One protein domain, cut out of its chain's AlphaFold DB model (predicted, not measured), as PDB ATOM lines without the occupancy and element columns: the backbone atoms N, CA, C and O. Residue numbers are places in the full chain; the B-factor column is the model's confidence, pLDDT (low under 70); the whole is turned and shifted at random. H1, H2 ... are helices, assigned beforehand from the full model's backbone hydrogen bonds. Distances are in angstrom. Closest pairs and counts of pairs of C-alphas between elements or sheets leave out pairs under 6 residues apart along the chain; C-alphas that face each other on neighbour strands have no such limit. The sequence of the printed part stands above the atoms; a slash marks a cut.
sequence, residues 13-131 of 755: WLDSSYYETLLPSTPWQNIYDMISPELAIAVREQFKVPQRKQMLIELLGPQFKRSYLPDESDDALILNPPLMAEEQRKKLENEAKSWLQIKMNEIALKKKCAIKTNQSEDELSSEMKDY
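Overview. This is residues 13 to 131 of the 755 residues of a protein of Brachionus plicatilis (UniProt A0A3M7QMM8). Helix H4 crosses the helical hairpin of H2 and H3; H5 packs on H2's first residues, and H1 sticks out beyond that end. The 119 printed residues hold five named helices, H1 to H5 in order: all helix. The whole is loose, with a radius of gyration of the C-alphas of 16.7 A, spanning 51 by 31 by 28 A.

Arrangement. H1, residues 13 to 20, stands free. H2, residues 28 to 48, touches H3, residues 50 to 68, at 30 degrees, a shallow tilt; closest C-alphas Phe 47 and Lys 53, 4.7 A. H4, residues 86 to 110, touches H2 (Ile 107 to Ile 35, closest C-alphas, 6.6 A). H5, residues 126 to 131, touches H2 (Tyr 131 to Trp 28, closest C-alphas, 5.8 A). O i to N i+4 pairs are within hydrogen-bond range throughout H1, H4 and H5, in 12 of 17 in H2 and 12 of 15 in H3.

Along the chain. H1 begins at C-alpha 13 (-10.208, -27.072, 25.558); H5 ends at C-alpha 131 (5.440, -21.810, 15.923). H2 spans 31.5 A, H4 35.7 A.

Size, cuts and confidence. The printed part has no cut. Links H3 to H4 and H4 to H5 are long. Residues 81 to 82 and 115 to 122 have pLDDT under 70.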
ATOM      1  N   TRP A  13     -11.345 -27.938  25.231       88.81
ATOM      2  CA  TRP A  13     -10.208 -27.072  25.558       88.81
ATOM      3  C   TRP A  13      -9.050 -27.263  24.569       88.81
ATOM      4  O   TRP A  13      -8.522 -26.281  24.061       88.81
ATOM      5  N   LEU A  14      -8.719 -28.514  24.232       89.12
ATOM      6  CA  LEU A  14      -7.617 -28.852  23.336       89.12
ATOM      7  C   LEU A  14      -7.947 -28.503  21.878       89.12
ATOM      8  O   LEU A  14      -7.098 -27.986  21.156       89.12
ATOM      9  N   ASP A  15      -9.197 -28.718  21.467       88.75
ATOM     10  CA  ASP A  15      -9.713 -28.265  20.175       88.75
ATOM     11  C   ASP A  15      -9.660 -26.732  20.084       88.75
ATOM     12  O   ASP A  15      -9.262 -26.194  19.055       88.75
ATOM     13  N   SER A  16      -9.991 -26.018  21.168       89.00
ATOM     14  CA  SER A  16      -9.876 -24.551  21.207       89.00
ATOM     15  C   SER A  16      -8.425 -24.094  21.061       89.00
ATOM     16  O   SER A  16      -8.159 -23.227  20.235       89.00
ATOM     17  N   SER A  17      -7.485 -24.718  21.784       90.50
ATOM     18  CA  SER A  17      -6.050 -24.436  21.647       90.50
ATOM     19  C   SER A  17      -5.558 -24.685  20.222       90.50
ATOM     20  O   SER A  17      -4.840 -23.864  19.663       90.50
ATOM     21  N   TYR A  18      -5.985 -25.783  19.594       90.19
ATOM     22  CA  TYR A  18      -5.656 -26.071  18.198       90.19
ATOM     23  C   TYR A  18      -6.139 -24.967  17.256       90.19
ATOM     24  O   TYR A  18      -5.374 -24.480  16.424       90.19
ATOM     25  N   TYR A  19      -7.381 -24.514  17.407       89.94
ATOM     26  CA  TYR A  19      -7.898 -23.423  16.587       89.94
ATOM     27  C   TYR A  19      -7.196 -22.089  16.843       89.94
ATOM     28  O   TYR A  19      -6.985 -21.333  15.895       89.94
ATOM     29  N   GLU A  20      -6.798 -21.818  18.084       89.62
ATOM     30  CA  GLU A  20      -6.035 -20.626  18.452       89.62
ATOM     31  C   GLU A  20      -4.669 -20.593  17.753       89.62
ATOM     32  O   GLU A  20      -4.310 -19.572  17.166       89.62
ATOM     33  N   THR A  21      -3.975 -21.737  17.679       89.62
ATOM     34  CA  THR A  21      -2.702 -21.851  16.935       89.62
ATOM     35  C   THR A  21      -2.840 -21.639  15.427       89.62
ATOM     36  O   THR A  21      -1.827 -21.474  14.755       89.62
ATOM     37  N   LEU A  22      -4.067 -21.640  14.892       88.12
ATOM     38  CA  LEU A  22      -4.376 -21.464  13.470       88.12
ATOM     39  C   LEU A  22      -5.037 -20.113  13.153       88.12
ATOM     40  O   LEU A  22      -5.479 -19.886  12.020       88.12
ATOM     41  N   LEU A  23      -5.124 -19.195  14.119       87.62
ATOM     42  CA  LEU A  23      -5.706 -17.874  13.888       87.62
ATOM     43  C   LEU A  23      -4.863 -17.043  12.906       87.62
ATOM     44  O   LEU A  23      -3.652 -17.242  12.796       87.62
ATOM     45  N   PRO A  24      -5.464 -16.078  12.185       82.19
ATOM     46  CA  PRO A  24      -4.692 -15.105  11.419       82.19
ATOM     47  C   PRO A  24      -3.684 -14.375  12.318       82.19
ATOM     48  O   PRO A  24      -3.973 -14.168  13.495       82.19
ATOM     49  N   SER A  25      -2.541 -13.948  11.775       82.44
ATOM     50  CA  SER A  25      -1.436 -13.255  12.470       82.44
ATOM     51  C   SER A  25      -0.627 -14.071  13.488       82.44
ATOM     52  O   SER A  25       0.194 -13.510  14.208       82.44
ATOM     53  N   THR A  26      -0.812 -15.389  13.535       89.31
ATOM     54  CA  THR A  26       0.006 -16.278  14.375       89.31
ATOM     55  C   THR A  26       1.136 -16.936  13.560       89.31
ATOM     56  O   THR A  26       1.063 -16.977  12.326       89.31
ATOM     57  N   PRO A  27       2.194 -17.470  14.209       90.56
ATOM     58  CA  PRO A  27       3.406 -17.925  13.518       90.56
ATOM     59  C   PRO A  27       3.214 -19.045  12.481       90.56
ATOM     60  O   PRO A  27       4.074 -19.211  11.616       90.56
ATOM     61  N   TRP A  28       2.097 -19.791  12.493       89.25
ATOM     62  CA  TRP A  28       1.843 -20.808  11.458       89.25
ATOM     63  C   TRP A  28       1.755 -20.198  10.054       89.25
ATOM     64  O   TRP A  28       2.052 -20.888   9.079       89.25
ATOM     65  N   GLN A  29       1.368 -18.921   9.934       89.50
ATOM     66  CA  GLN A  29       1.306 -18.234   8.644       89.50
ATOM     67  C   GLN A  29       2.687 -18.133   8.000       89.50
ATOM     68  O   GLN A  29       2.807 -18.364   6.804       89.50
ATOM     69  N   ASN A  30       3.740 -17.932   8.796       89.88
ATOM     70  CA  ASN A  30       5.115 -17.898   8.297       89.88
ATOM     71  C   ASN A  30       5.528 -19.264   7.720       89.88
ATOM     72  O   ASN A  30       6.167 -19.339   6.672       89.88
ATOM     73  N   ILE A  31       5.110 -20.363   8.360       89.12
ATOM     74  CA  ILE A  31       5.327 -21.724   7.841       89.12
ATOM     75  C   ILE A  31       4.520 -21.941   6.555       89.12
ATOM     76  O   ILE A  31       5.035 -22.485   5.575       89.12
ATOM     77  N   TYR A  32       3.258 -21.511   6.542       89.00
ATOM     78  CA  TYR A  32       2.395 -21.603   5.369       89.00
ATOM     79  C   TYR A  32       2.982 -20.836   4.179       89.00
ATOM     80  O   TYR A  32       3.062 -21.395   3.085       89.00
ATOM     81  N   ASP A  33       3.465 -19.615   4.392       88.56
ATOM     82  CA  ASP A  33       4.087 -18.776   3.365       88.56
ATOM     83  C   ASP A  33       5.438 -19.330   2.896       88.56
ATOM     84  O   ASP A  33       5.823 -19.128   1.747       88.56
ATOM     85  N   MET A  34       6.135 -20.095   3.739       87.94
ATOM     86  CA  MET A  34       7.372 -20.776   3.358       87.94
ATOM     87  C   MET A  34       7.124 -22.015   2.481       87.94
ATOM     88  O   MET A  34       7.889 -22.277   1.546       87.94
ATOM     89  N   ILE A  35       6.081 -22.797   2.783       90.50
ATOM     90  CA  ILE A  35       5.768 -24.059   2.089       90.50
ATOM     91  C   ILE A  35       4.977 -23.809   0.798       90.50
ATOM     92  O   ILE A  35       5.235 -24.454  -0.222       90.50
ATOM     93  N   SER A  36       4.018 -22.884   0.825       90.62
ATOM     94  CA  SER A  36       3.036 -22.697  -0.251       90.62
ATOM     95  C   SER A  36       3.633 -22.343  -1.621       90.62
ATOM     96  O   SER A  36       3.185 -22.929  -2.608       90.62
ATOM     97  N   PRO A  37       4.666 -21.482  -1.741       91.56
ATOM     98  CA  PRO A  37       5.305 -21.202  -3.027       91.56
ATOM     99  C   PRO A  37       5.970 -22.435  -3.649       91.56
ATOM    100  O   PRO A  37       5.805 -22.688  -4.842       91.56
ATOM    101  N   GLU A  38       6.690 -23.239  -2.854       90.69
ATOM    102  CA  GLU A  38       7.316 -24.472  -3.355       90.69
ATOM    103  C   GLU A  38       6.266 -25.523  -3.728       90.69
ATOM    104  O   GLU A  38       6.407 -26.210  -4.743       90.69
ATOM    105  N   LEU A  39       5.177 -25.608  -2.956       92.00
ATOM    106  CA  LEU A  39       4.063 -26.496  -3.270       92.00
ATOM    107  C   LEU A  39       3.385 -26.087  -4.583       92.00
ATOM    108  O   LEU A  39       3.091 -26.952  -5.403       92.00
ATOM    109  N   ALA A  40       3.191 -24.788  -4.823       91.31
ATOM    110  CA  ALA A  40       2.611 -24.288  -6.066       91.31
ATOM    111  C   ALA A  40       3.474 -24.634  -7.291       91.31
ATOM    112  O   ALA A  40       2.928 -25.037  -8.319       91.31
ATOM    113  N   ILE A  41       4.807 -24.553  -7.179       90.62
ATOM    114  CA  ILE A  41       5.732 -24.983  -8.241       90.62
ATOM    115  C   ILE A  41       5.560 -26.482  -8.523       90.62
ATOM    116  O   ILE A  41       5.332 -26.864  -9.670       90.62
ATOM    117  N   ALA A  42       5.589 -27.324  -7.484       90.19
ATOM    118  CA  ALA A  42       5.443 -28.774  -7.633       90.19
ATOM    119  C   ALA A  42       4.076 -29.177  -8.216       90.19
ATOM    120  O   ALA A  42       3.973 -30.112  -9.010       90.19
ATOM    121  N   VAL A  43       3.010 -28.469  -7.838       90.06
ATOM    122  CA  VAL A  43       1.651 -28.706  -8.336       90.06
ATOM    123  C   VAL A  43       1.532 -28.338  -9.819       90.06
ATOM    124  O   VAL A  43       0.927 -29.101 -10.573       90.06
ATOM    125  N   ARG A  44       2.167 -27.246 -10.276       89.62
ATOM    126  CA  ARG A  44       2.173 -26.853 -11.701       89.62
ATOM    127  C   ARG A  44       2.783 -27.921 -12.611       89.62
ATOM    128  O   ARG A  44       2.316 -28.106 -13.732       89.62
ATOM    129  N   GLU A  45       3.758 -28.693 -12.133       88.00
ATOM    130  CA  GLU A  45       4.339 -29.807 -12.901       88.00
ATOM    131  C   GLU A  45       3.314 -30.909 -13.228       88.00
ATOM    132  O   GLU A  45       3.459 -31.623 -14.224       88.00
ATOM    133  N   GLN A  46       2.252 -31.029 -12.423       87.38
ATOM    134  CA  GLN A  46       1.174 -32.005 -12.611       87.38
ATOM    135  C   GLN A  46       0.070 -31.520 -13.562       87.38
ATOM    136  O   GLN A  46      -0.823 -32.297 -13.906       87.38
ATOM    137  N   PHE A  47       0.119 -30.268 -14.034       88.25
ATOM    138  CA  PHE A  47      -0.949 -29.676 -14.852       88.25
ATOM    139  C   PHE A  47      -1.012 -30.183 -16.292       88.25
ATOM    140  O   PHE A  47      -1.959 -29.872 -17.011       88.25
ATOM    141  N   LYS A  48      -0.062 -31.032 -16.696       85.00
ATOM    142  CA  LYS A  48      -0.090 -31.730 -17.989       85.00
ATOM    143  C   LYS A  48      -1.327 -32.624 -18.151       85.00
ATOM    144  O   LYS A  48      -1.722 -32.900 -19.277       85.00
ATOM    145  N   VAL A  49      -1.928 -33.073 -17.045       86.69
ATOM    146  CA  VAL A  49      -3.144 -33.897 -17.043       86.69
ATOM    147  C   VAL A  49      -4.333 -33.048 -16.561       86.69
ATOM    148  O   VAL A  49      -4.387 -32.729 -15.371       86.69
ATOM    149  N   PRO A  50      -5.312 -32.711 -17.427       84.69
ATOM    150  CA  PRO A  50      -6.411 -31.795 -17.089       84.69
ATOM    151  C   PRO A  50      -7.253 -32.230 -15.884       84.69
ATOM    152  O   PRO A  50      -7.579 -31.418 -15.025       84.69
ATOM    153  N   GLN A  51      -7.553 -33.526 -15.768       85.75
ATOM    154  CA  GLN A  51      -8.337 -34.075 -14.654       85.75
ATOM    155  C   GLN A  51      -7.594 -33.924 -13.318       85.75
ATOM    156  O   GLN A  51      -8.165 -33.516 -12.311       85.75
ATOM    157  N   ARG A  52      -6.283 -34.199 -13.322       85.50
ATOM    158  CA  ARG A  52      -5.422 -34.066 -12.143       85.50
ATOM    159  C   ARG A  52      -5.217 -32.601 -11.763       85.50
ATOM    160  O   ARG A  52      -5.237 -32.292 -10.578       85.50
ATOM    161  N   LYS A  53      -5.086 -31.706 -12.751       87.88
ATOM    162  CA  LYS A  53      -5.051 -30.250 -12.548       87.88
ATOM    163  C   LYS A  53      -6.274 -29.781 -11.764       87.88
ATOM    164  O   LYS A  53      -6.108 -29.191 -10.702       87.88
ATOM    165  N   GLN A  54      -7.477 -30.075 -12.262       87.56
ATOM    166  CA  GLN A  54      -8.708 -29.612 -11.617       87.56
ATOM    167  C   GLN A  54      -8.872 -30.211 -10.218       87.56
ATOM    168  O   GLN A  54      -9.185 -29.486  -9.280       87.56
ATOM    169  N   MET A  55      -8.557 -31.502 -10.042       88.38
ATOM    170  CA  MET A  55      -8.657 -32.150  -8.732       88.38
ATOM    171  C   MET A  55      -7.698 -31.522  -7.709       88.38
ATOM    172  O   MET A  55      -8.075 -31.275  -6.568       88.38
ATOM    173  N   LEU A  56      -6.456 -31.223  -8.103       87.50
ATOM    174  CA  LEU A  56      -5.486 -30.570  -7.220       87.50
ATOM    175  C   LEU A  56      -5.898 -29.132  -6.872       87.50
ATOM    176  O   LEU A  56      -5.720 -28.716  -5.730       87.50
ATOM    177  N   ILE A  57      -6.468 -28.383  -7.822       86.81
ATOM    178  CA  ILE A  57      -6.983 -27.028  -7.575       86.81
ATOM    179  C   ILE A  57      -8.175 -27.068  -6.603       86.81
ATOM    180  O   ILE A  57      -8.203 -26.283  -5.653       86.81
ATOM    181  N   GLU A  58      -9.107 -28.015  -6.776       87.44
ATOM    182  CA  GLU A  58     -10.241 -28.232  -5.861       87.44
ATOM    183  C   GLU A  58      -9.750 -28.582  -4.440       87.44
ATOM    184  O   GLU A  58     -10.197 -27.980  -3.461       87.44
ATOM    185  N   LEU A  59      -8.760 -29.477  -4.326       87.44
ATOM    186  CA  LEU A  59      -8.178 -29.920  -3.050       87.44
ATOM    187  C   LEU A  59      -7.302 -28.879  -2.338       87.44
ATOM    188  O   LEU A  59      -7.146 -28.963  -1.124       87.44
ATOM    189  N   LEU A  60      -6.700 -27.921  -3.045       87.19
ATOM    190  CA  LEU A  60      -5.947 -26.815  -2.425       87.19
ATOM    191  C   LEU A  60      -6.873 -25.667  -1.999       87.19
ATOM    192  O   LEU A  60      -6.578 -24.917  -1.063       87.19
ATOM    193  N   GLY A  61      -8.032 -25.568  -2.649       87.50
ATOM    194  CA  GLY A  61      -9.088 -24.629  -2.325       87.50
ATOM    195  C   GLY A  61      -8.886 -23.225  -2.911       87.50
ATOM    196  O   GLY A  61      -7.805 -22.846  -3.378       87.50
ATOM    197  N   PRO A  62      -9.940 -22.392  -2.858       84.25
ATOM    198  CA  PRO A  62     -10.005 -21.132  -3.600       84.25
ATOM    199  C   PRO A  62      -9.019 -20.067  -3.102       84.25
ATOM    200  O   PRO A  62      -8.577 -19.228  -3.883       84.25
ATOM    201  N   GLN A  63      -8.660 -20.084  -1.814       83.69
ATOM    202  CA  GLN A  63      -7.705 -19.127  -1.243       83.69
ATOM    203  C   GLN A  63      -6.276 -19.393  -1.729       83.69
ATOM    204  O   GLN A  63      -5.606 -18.465  -2.169       83.69
ATOM    205  N   PHE A  64      -5.837 -20.656  -1.723       87.25
ATOM    206  CA  PHE A  64      -4.512 -21.033  -2.217       87.25
ATOM    207  C   PHE A  64      -4.363 -20.696  -3.704       87.25
ATOM    208  O   PHE A  64      -3.353 -20.126  -4.118       87.25
ATOM    209  N   LYS A  65      -5.408 -20.977  -4.498       86.94
ATOM    210  CA  LYS A  65      -5.446 -20.636  -5.922       86.94
ATOM    211  C   LYS A  65      -5.232 -19.141  -6.156       86.94
ATOM    212  O   LYS A  65      -4.355 -18.769  -6.924       86.94
ATOM    213  N   ARG A  66      -5.991 -18.284  -5.464       86.19
ATOM    214  CA  ARG A  66      -5.884 -16.821  -5.616       86.19
ATOM    215  C   ARG A  66      -4.488 -16.293  -5.285       86.19
ATOM    216  O   ARG A  66      -4.035 -15.374  -5.955       86.19
ATOM    217  N   SER A  67      -3.824 -16.866  -4.282       85.75
ATOM    218  CA  SER A  67      -2.526 -16.373  -3.816       85.75
ATOM    219  C   SER A  67      -1.331 -16.911  -4.611       85.75
ATOM    220  O   SER A  67      -0.372 -16.173  -4.813       85.75
ATOM    221  N   TYR A  68      -1.363 -18.170  -5.068       87.50
ATOM    222  CA  TYR A  68      -0.184 -18.826  -5.667       87.50
ATOM    223  C   TYR A  68      -0.407 -19.389  -7.079       87.50
ATOM    224  O   TYR A  68       0.559 -19.724  -7.768       87.50
ATOM    225  N   LEU A  69      -1.654 -19.490  -7.545       87.75
ATOM    226  CA  LEU A  69      -2.021 -19.970  -8.886       87.75
ATOM    227  C   LEU A  69      -3.035 -19.025  -9.575       87.75
ATOM    228  O   LEU A  69      -4.084 -19.493 -10.025       87.75
ATOM    229  N   PRO A  70      -2.770 -17.703  -9.646       84.75
ATOM    230  CA  PRO A  70      -3.748 -16.734 -10.149       84.75
ATOM    231  C   PRO A  70      -4.054 -16.907 -11.644       84.75
ATOM    232  O   PRO A  70      -5.182 -16.661 -12.063       84.75
ATOM    233  N   ASP A  71      -3.080 -17.381 -12.424       83.38
ATOM    234  CA  ASP A  71      -3.162 -17.462 -13.890       83.38
ATOM    235  C   ASP A  71      -3.842 -18.746 -14.402       83.38
ATOM    236  O   ASP A  71      -3.977 -18.960 -15.606       83.38
ATOM    237  N   GLU A  72      -4.272 -19.634 -13.501       83.12
ATOM    238  CA  GLU A  72      -4.755 -20.968 -13.859       83.12
ATOM    239  C   GLU A  72      -6.284 -21.030 -13.964       83.12
ATOM    240  O   GLU A  72      -7.018 -20.803 -12.995       83.12
ATOM    241  N   SER A  73      -6.779 -21.405 -15.147       77.25
ATOM    242  CA  SER A  73      -8.212 -21.563 -15.409       77.25
ATOM    243  C   SER A  73      -8.828 -22.736 -14.632       77.25
ATOM    244  O   SER A  73      -8.281 -23.842 -14.590       77.25
ATOM    245  N   ASP A  74      -9.984 -22.471 -14.010       75.44
ATOM    246  CA  ASP A  74     -10.858 -23.501 -13.430       75.44
ATOM    247  C   ASP A  74     -11.781 -24.053 -14.507       75.44
ATOM    248  O   ASP A  74     -12.381 -23.275 -15.247       75.44
ATOM    249  N   ASP A  75     -11.935 -25.369 -14.553       78.94
ATOM    250  CA  ASP A  75     -12.948 -26.015 -15.381       78.94
ATOM    251  C   ASP A  75     -13.579 -27.164 -14.596       78.94
ATOM    252  O   ASP A  75     -13.237 -28.343 -14.739       78.94
ATOM    253  N   ALA A  76     -14.511 -26.785 -13.722       70.62
ATOM    254  CA  ALA A  76     -15.240 -27.700 -12.855       70.62
ATOM    255  C   ALA A  76     -16.089 -28.724 -13.635       70.62
ATOM    256  O   ALA A  76     -16.533 -29.714 -13.056       70.62
ATOM    257  N   LEU A  77     -16.320 -28.530 -14.940       74.25
ATOM    258  CA  LEU A  77     -17.087 -29.471 -15.758       74.25
ATOM    259  C   LEU A  77     -16.315 -30.777 -16.007       74.25
ATOM    260  O   LEU A  77     -16.938 -31.820 -16.162       74.25
ATOM    261  N   ILE A  78     -14.978 -30.754 -15.953       76.88
ATOM    262  CA  ILE A  78     -14.114 -31.929 -16.185       76.88
ATOM    263  C   ILE A  78     -14.279 -33.003 -15.094       76.88
ATOM    264  O   ILE A  78     -14.112 -34.192 -15.366       76.88
ATOM    265  N   LEU A  79     -14.585 -32.598 -13.857       76.00
ATOM    266  CA  LEU A  79     -14.706 -33.494 -12.697       76.00
ATOM    267  C   LEU A  79     -16.147 -33.911 -12.388       76.00
ATOM    268  O   LEU A  79     -16.365 -34.790 -11.552       76.00
ATOM    269  N   ASN A  80     -17.124 -33.270 -13.032       77.38
ATOM    270  CA  ASN A  80     -18.540 -33.500 -12.785       77.38
ATOM    271  C   ASN A  80     -19.157 -34.403 -13.870       77.38
ATOM    272  O   ASN A  80     -18.686 -34.432 -15.013       77.38
ATOM    273  N   PRO A  81     -20.228 -35.151 -13.549       67.88
ATOM    274  CA  PRO A  81     -20.971 -35.906 -14.554       67.88
ATOM    275  C   PRO A  81     -21.491 -34.969 -15.662       67.88
ATOM    276  O   PRO A  81     -21.934 -33.863 -15.345       67.88
ATOM    277  N   PRO A  82     -21.470 -35.372 -16.949       62.91
ATOM    278  CA  PRO A  82     -21.245 -36.727 -17.470       62.91
ATOM    279  C   PRO A  82     -19.782 -37.078 -17.809       62.91
ATOM    280  O   PRO A  82     -19.524 -38.182 -18.280       62.91
ATOM    281  N   LEU A  83     -18.823 -36.169 -17.603       71.25
ATOM    282  CA  LEU A  83     -17.433 -36.338 -18.057       71.25
ATOM    283  C   LEU A  83     -16.591 -37.259 -17.158       71.25
ATOM    284  O   LEU A  83     -15.587 -37.806 -17.614       71.25
ATOM    285  N   MET A  84     -17.004 -37.465 -15.904       79.19
ATOM    286  CA  MET A  84     -16.345 -38.365 -14.959       79.19
ATOM    287  C   MET A  84     -17.372 -39.068 -14.065       79.19
ATOM    288  O   MET A  84     -18.260 -38.429 -13.501       79.19
ATOM    289  N   ALA A  85     -17.245 -40.390 -13.922       83.69
ATOM    290  CA  ALA A  85     -18.062 -41.170 -12.992       83.69
ATOM    291  C   ALA A  85     -17.613 -40.949 -11.533       83.69
ATOM    292  O   ALA A  85     -16.426 -40.752 -11.269       83.69
ATOM    293  N   GLU A  86     -18.533 -41.044 -10.566       81.12
ATOM    294  CA  GLU A  86     -18.231 -40.790  -9.144       81.12
ATOM    295  C   GLU A  86     -17.128 -41.696  -8.571       81.12
ATOM    296  O   GLU A  86     -16.297 -41.242  -7.785       81.12
ATOM    297  N   GLU A  87     -17.077 -42.966  -8.978       83.31
ATOM    298  CA  GLU A  87     -16.028 -43.898  -8.546       83.31
ATOM    299  C   GLU A  87     -14.642 -43.481  -9.057       83.31
ATOM    300  O   GLU A  87     -13.654 -43.532  -8.321       83.31
ATOM    301  N   GLN A  88     -14.572 -43.011 -10.304       82.25
ATOM    302  CA  GLN A  88     -13.335 -42.520 -10.909       82.25
ATOM    303  C   GLN A  88     -12.885 -41.210 -10.258       82.25
ATOM    304  O   GLN A  88     -11.695 -41.051  -9.981       82.25
ATOM    305  N   ARG A  89     -13.829 -40.317  -9.927       85.31
ATOM    306  CA  ARG A  89     -13.553 -39.093  -9.165       85.31
ATOM    307  C   ARG A  89     -12.974 -39.414  -7.790       85.31
ATOM    308  O   ARG A  89     -11.933 -38.866  -7.449       85.31
ATOM    309  N   LYS A  90     -13.588 -40.331  -7.032       85.31
ATOM    310  CA  LYS A  90     -13.090 -40.750  -5.706       85.31
ATOM    311  C   LYS A  90     -11.694 -41.364  -5.779       85.31
ATOM    312  O   LYS A  90     -10.853 -41.085  -4.926       85.31
ATOM    313  N   LYS A  91     -11.420 -42.181  -6.803       86.50
ATOM    314  CA  LYS A  91     -10.084 -42.748  -7.024       86.50
ATOM    315  C   LYS A  91      -9.053 -41.649  -7.301       86.50
ATOM    316  O   LYS A  91      -8.018 -41.614  -6.638       86.50
ATOM    317  N   LEU A  92      -9.368 -40.726  -8.211       87.25
ATOM    318  CA  LEU A  92      -8.509 -39.587  -8.543       87.25
ATOM    319  C   LEU A  92      -8.289 -38.660  -7.338       87.25
ATOM    320  O   LEU A  92      -7.176 -38.191  -7.121       87.25
ATOM    321  N   GLU A  93      -9.325 -38.423  -6.535       87.25
ATOM    322  CA  GLU A  93      -9.256 -37.629  -5.308       87.25
ATOM    323  C   GLU A  93      -8.312 -38.269  -4.281       87.25
ATOM    324  O   GLU A  93      -7.454 -37.585  -3.726       87.25
ATOM    325  N   ASN A  94      -8.411 -39.584  -4.062       86.56
ATOM    326  CA  ASN A  94      -7.522 -40.311  -3.151       86.56
ATOM    327  C   ASN A  94      -6.064 -40.300  -3.636       86.56
ATOM    328  O   ASN A  94      -5.152 -40.062  -2.840       86.56
ATOM    329  N   GLU A  95      -5.836 -40.511  -4.935       87.38
ATOM    330  CA  GLU A  95      -4.503 -40.433  -5.544       87.38
ATOM    331  C   GLU A  95      -3.910 -39.019  -5.427       87.38
ATOM    332  O   GLU A  95      -2.748 -38.861  -5.042       87.38
ATOM    333  N   ALA A  96      -4.711 -37.985  -5.702       87.94
ATOM    334  CA  ALA A  96      -4.301 -36.588  -5.601       87.94
ATOM    335  C   ALA A  96      -4.022 -36.167  -4.149       87.94
ATOM    336  O   ALA A  96      -2.999 -35.528  -3.897       87.94
ATOM    337  N   LYS A  97      -4.862 -36.571  -3.184       88.06
ATOM    338  CA  LYS A  97      -4.636 -36.347  -1.743       88.06
ATOM    339  C   LYS A  97      -3.355 -37.019  -1.260       88.06
ATOM    340  O   LYS A  97      -2.552 -36.370  -0.594       88.06
ATOM    341  N   SER A  98      -3.150 -38.289  -1.613       85.81
ATOM    342  CA  SER A  98      -1.940 -39.037  -1.249       85.81
ATOM    343  C   SER A  98      -0.687 -38.366  -1.816       85.81
ATOM    344  O   SER A  98       0.271 -38.101  -1.089       85.81
ATOM    345  N   TRP A  99      -0.721 -37.979  -3.095       91.38
ATOM    346  CA  TRP A  99       0.387 -37.273  -3.733       91.38
ATOM    347  C   TRP A  99       0.665 -35.903  -3.093       91.38
ATOM    348  O   TRP A  99       1.824 -35.592  -2.819       91.38
ATOM    349  N   LEU A 100      -0.376 -35.107  -2.807       89.88
ATOM    350  CA  LEU A 100      -0.235 -33.818  -2.119       89.88
ATOM    351  C   LEU A 100       0.387 -33.993  -0.734       89.88
ATOM    352  O   LEU A 100       1.312 -33.262  -0.397       89.88
ATOM    353  N   GLN A 101      -0.061 -34.979   0.043       87.19
ATOM    354  CA  GLN A 101       0.513 -35.270   1.358       87.19
ATOM    355  C   GLN A 101       1.994 -35.653   1.268       87.19
ATOM    356  O   GLN A 101       2.802 -35.143   2.043       87.19
ATOM    357  N   ILE A 102       2.371 -36.507   0.309       87.50
ATOM    358  CA  ILE A 102       3.776 -36.882   0.080       87.50
ATOM    359  C   ILE A 102       4.605 -35.641  -0.265       87.50
ATOM    360  O   ILE A 102       5.624 -35.390   0.375       87.50
ATOM    361  N   LYS A 103       4.145 -34.819  -1.216       90.00
ATOM    362  CA  LYS A 103       4.876 -33.617  -1.643       90.00
ATOM    363  C   LYS A 103       4.962 -32.552  -0.560       90.00
ATOM    364  O   LYS A 103       6.026 -31.968  -0.379       90.00
ATOM    365  N   MET A 104       3.891 -32.331   0.198       87.69
ATOM    366  CA  MET A 104       3.912 -31.434   1.354       87.69
ATOM    367  C   MET A 104       4.931 -31.896   2.396       87.69
ATOM    368  O   MET A 104       5.689 -31.070   2.897       87.69
ATOM    369  N   ASN A 105       5.005 -33.200   2.680       85.94
ATOM    370  CA  ASN A 105       6.000 -33.746   3.603       85.94
ATOM    371  C   ASN A 105       7.432 -33.583   3.072       85.94
ATOM    372  O   ASN A 105       8.314 -33.188   3.831       85.94
ATOM    373  N   GLU A 106       7.677 -33.840   1.783       88.12
ATOM    374  CA  GLU A 106       8.990 -33.622   1.152       88.12
ATOM    375  C   GLU A 106       9.436 -32.156   1.248       88.12
ATOM    376  O   GLU A 106      10.572 -31.875   1.635       88.12
ATOM    377  N   ILE A 107       8.534 -31.216   0.943       89.94
ATOM    378  CA  ILE A 107       8.811 -29.775   1.013       89.94
ATOM    379  C   ILE A 107       9.040 -29.349   2.464       89.94
ATOM    380  O   ILE A 107      10.029 -28.678   2.750       89.94
ATOM    381  N   ALA A 108       8.185 -29.774   3.397       86.75
ATOM    382  CA  ALA A 108       8.336 -29.459   4.814       86.75
ATOM    383  C   ALA A 108       9.662 -29.997   5.381       86.75
ATOM    384  O   ALA A 108      10.322 -29.312   6.158       86.75
ATOM    385  N   LEU A 109      10.103 -31.183   4.949       86.19
ATOM    386  CA  LEU A 109      11.413 -31.735   5.300       86.19
ATOM    387  C   LEU A 109      12.565 -30.909   4.722       86.19
ATOM    388  O   LEU A 109      13.500 -30.574   5.448       86.19
ATOM    389  N   LYS A 110      12.490 -30.544   3.438       87.25
ATOM    390  CA  LYS A 110      13.495 -29.703   2.766       87.25
ATOM    391  C   LYS A 110      13.613 -28.322   3.420       87.25
ATOM    392  O   LYS A 110      14.718 -27.804   3.561       87.25
ATOM    393  N   LYS A 111      12.484 -27.749   3.838       86.88
ATOM    394  CA  LYS A 111      12.396 -26.461   4.540       86.88
ATOM    395  C   LYS A 111      12.674 -26.545   6.043       86.88
ATOM    396  O   LYS A 111      12.704 -25.510   6.692       86.88
ATOM    397  N   LYS A 112      12.916 -27.745   6.591       85.50
ATOM    398  CA  LYS A 112      13.135 -27.977   8.032       85.50
ATOM    399  C   LYS A 112      11.946 -27.552   8.914       85.50
ATOM    400  O   LYS A 112      12.124 -27.197  10.075       85.50
ATOM    401  N   CYS A 113      10.731 -27.637   8.373       83.75
ATOM    402  CA  CYS A 113       9.467 -27.391   9.078       83.75
ATOM    403  C   CYS A 113       8.759 -28.690   9.510       83.75
ATOM    404  O   CYS A 113       7.653 -28.651  10.041       83.75
ATOM    405  N   ALA A 114       9.361 -29.855   9.260       77.31
ATOM    406  CA  ALA A 114       8.834 -31.150   9.679       77.31
ATOM    407  C   ALA A 114       9.678 -31.736  10.816       77.31
ATOM    408  O   ALA A 114      10.897 -31.838  10.703       77.31
ATOM    409  N   ILE A 115       9.014 -32.167  11.889       67.31
ATOM    410  CA  ILE A 115       9.653 -32.806  13.045       67.31
ATOM    411  C   ILE A 115       9.775 -34.304  12.764       67.31
ATOM    412  O   ILE A 115       8.762 -35.005  12.699       67.31
ATOM    413  N   LYS A 116      11.000 -34.818  12.624       65.56
ATOM    414  CA  LYS A 116      11.242 -36.267  12.683       65.56
ATOM    415  C   LYS A 116      11.349 -36.722  14.133       65.56
ATOM    416  O   LYS A 116      11.827 -35.986  14.988       65.56
ATOM    417  N   THR A 117      10.994 -37.978  14.388       53.53
ATOM    418  CA  THR A 117      10.902 -38.589  15.723       53.53
ATOM    419  C   THR A 117      12.209 -38.622  16.538       53.53
ATOM    420  O   THR A 117      12.155 -39.071  17.670       53.53
ATOM    421  N   ASN A 118      13.347 -38.141  16.013       53.19
ATOM    422  CA  ASN A 118      14.669 -38.129  16.664       53.19
ATOM    423  C   ASN A 118      15.544 -36.907  16.279       53.19
ATOM    424  O   ASN A 118      16.763 -36.966  16.420       53.19
ATOM    425  N   GLN A 119      14.975 -35.832  15.722       58.19
ATOM    426  CA  GLN A 119      15.766 -34.642  15.369       58.19
ATOM    427  C   GLN A 119      15.958 -33.717  16.573       58.19
ATOM    428  O   GLN A 119      15.012 -33.491  17.326       58.19
ATOM    429  N   SER A 120      17.171 -33.173  16.729       59.34
ATOM    430  CA  SER A 120      17.412 -32.060  17.654       59.34
ATOM    431  C   SER A 120      16.588 -30.852  17.209       59.34
ATOM    432  O   SER A 120      16.535 -30.549  16.014       59.34
ATOM    433  N   GLU A 121      15.980 -30.141  18.162       61.47
ATOM    434  CA  GLU A 121      15.267 -28.881  17.904       61.47
ATOM    435  C   GLU A 121      16.165 -27.858  17.191       61.47
ATOM    436  O   GLU A 121      15.674 -27.025  16.432       61.47
ATOM    437  N   ASP A 122      17.490 -27.976  17.327       63.31
ATOM    438  CA  ASP A 122      18.471 -27.122  16.658       63.31
ATOM    439  C   ASP A 122      18.432 -27.198  15.125       63.31
ATOM    440  O   ASP A 122      18.806 -26.231  14.461       63.31
ATOM    441  N   GLU A 123      17.939 -28.298  14.550       77.50
ATOM    442  CA  GLU A 123      17.887 -28.499  13.098       77.50
ATOM    443  C   GLU A 123      16.685 -27.833  12.412       77.50
ATOM    444  O   GLU A 123      16.654 -27.792  11.177       77.50
ATOM    445  N   LEU A 124      15.715 -27.319  13.175       84.69
ATOM    446  CA  LEU A 124      14.479 -26.720  12.660       84.69
ATOM    447  C   LEU A 124      14.684 -25.281  12.161       84.69
ATOM    448  O   LEU A 124      15.569 -24.561  12.633       84.69
ATOM    449  N   SER A 125      13.845 -24.844  11.217       86.50
ATOM    450  CA  SER A 125      13.784 -23.436  10.796       86.50
ATOM    451  C   SER A 125      13.348 -22.528  11.952       86.50
ATOM    452  O   SER A 125      12.570 -22.950  12.809       86.50
ATOM    453  N   SER A 126      13.800 -21.269  11.962       87.81
ATOM    454  CA  SER A 126      13.390 -20.253  12.950       87.81
ATOM    455  C   SER A 126      11.871 -20.146  13.075       87.81
ATOM    456  O   SER A 126      11.324 -20.227  14.163       87.81
ATOM    457  N   GLU A 127      11.179 -20.121  11.942       89.25
ATOM    458  CA  GLU A 127       9.728 -19.999  11.834       89.25
ATOM    459  C   GLU A 127       9.003 -21.205  12.444       89.25
ATOM    460  O   GLU A 127       7.901 -21.078  12.973       89.25
ATOM    461  N   MET A 128       9.628 -22.389  12.393       89.19
ATOM    462  CA  MET A 128       9.080 -23.594  13.010       89.19
ATOM    463  C   MET A 128       9.315 -23.596  14.520       89.19
ATOM    464  O   MET A 128       8.441 -24.040  15.263       89.19
ATOM    465  N   LYS A 129      10.456 -23.071  14.986       88.69
ATOM    466  CA  LYS A 129      10.722 -22.876  16.419       88.69
ATOM    467  C   LYS A 129       9.727 -21.888  17.026       88.69
ATOM    468  O   LYS A 129       9.087 -22.231  18.013       88.69
ATOM    469  N   ASP A 130       9.508 -20.748  16.370       90.38
ATOM    470  CA  ASP A 130       8.540 -19.733  16.805       90.38
ATOM    471  C   ASP A 130       7.119 -20.308  16.885       90.38
ATOM    472  O   ASP A 130       6.376 -20.061  17.837       90.38
ATOM    473  N   TYR A 131       6.730 -21.126  15.902       91.19
ATOM    474  CA  TYR A 131       5.440 -21.810  15.923       91.19
ATOM    475  C   TYR A 131       5.329 -22.849  17.042       91.19
ATOM    476  O   TYR A 131       4.270 -22.960  17.662       91.19
TER     477      TYR A 131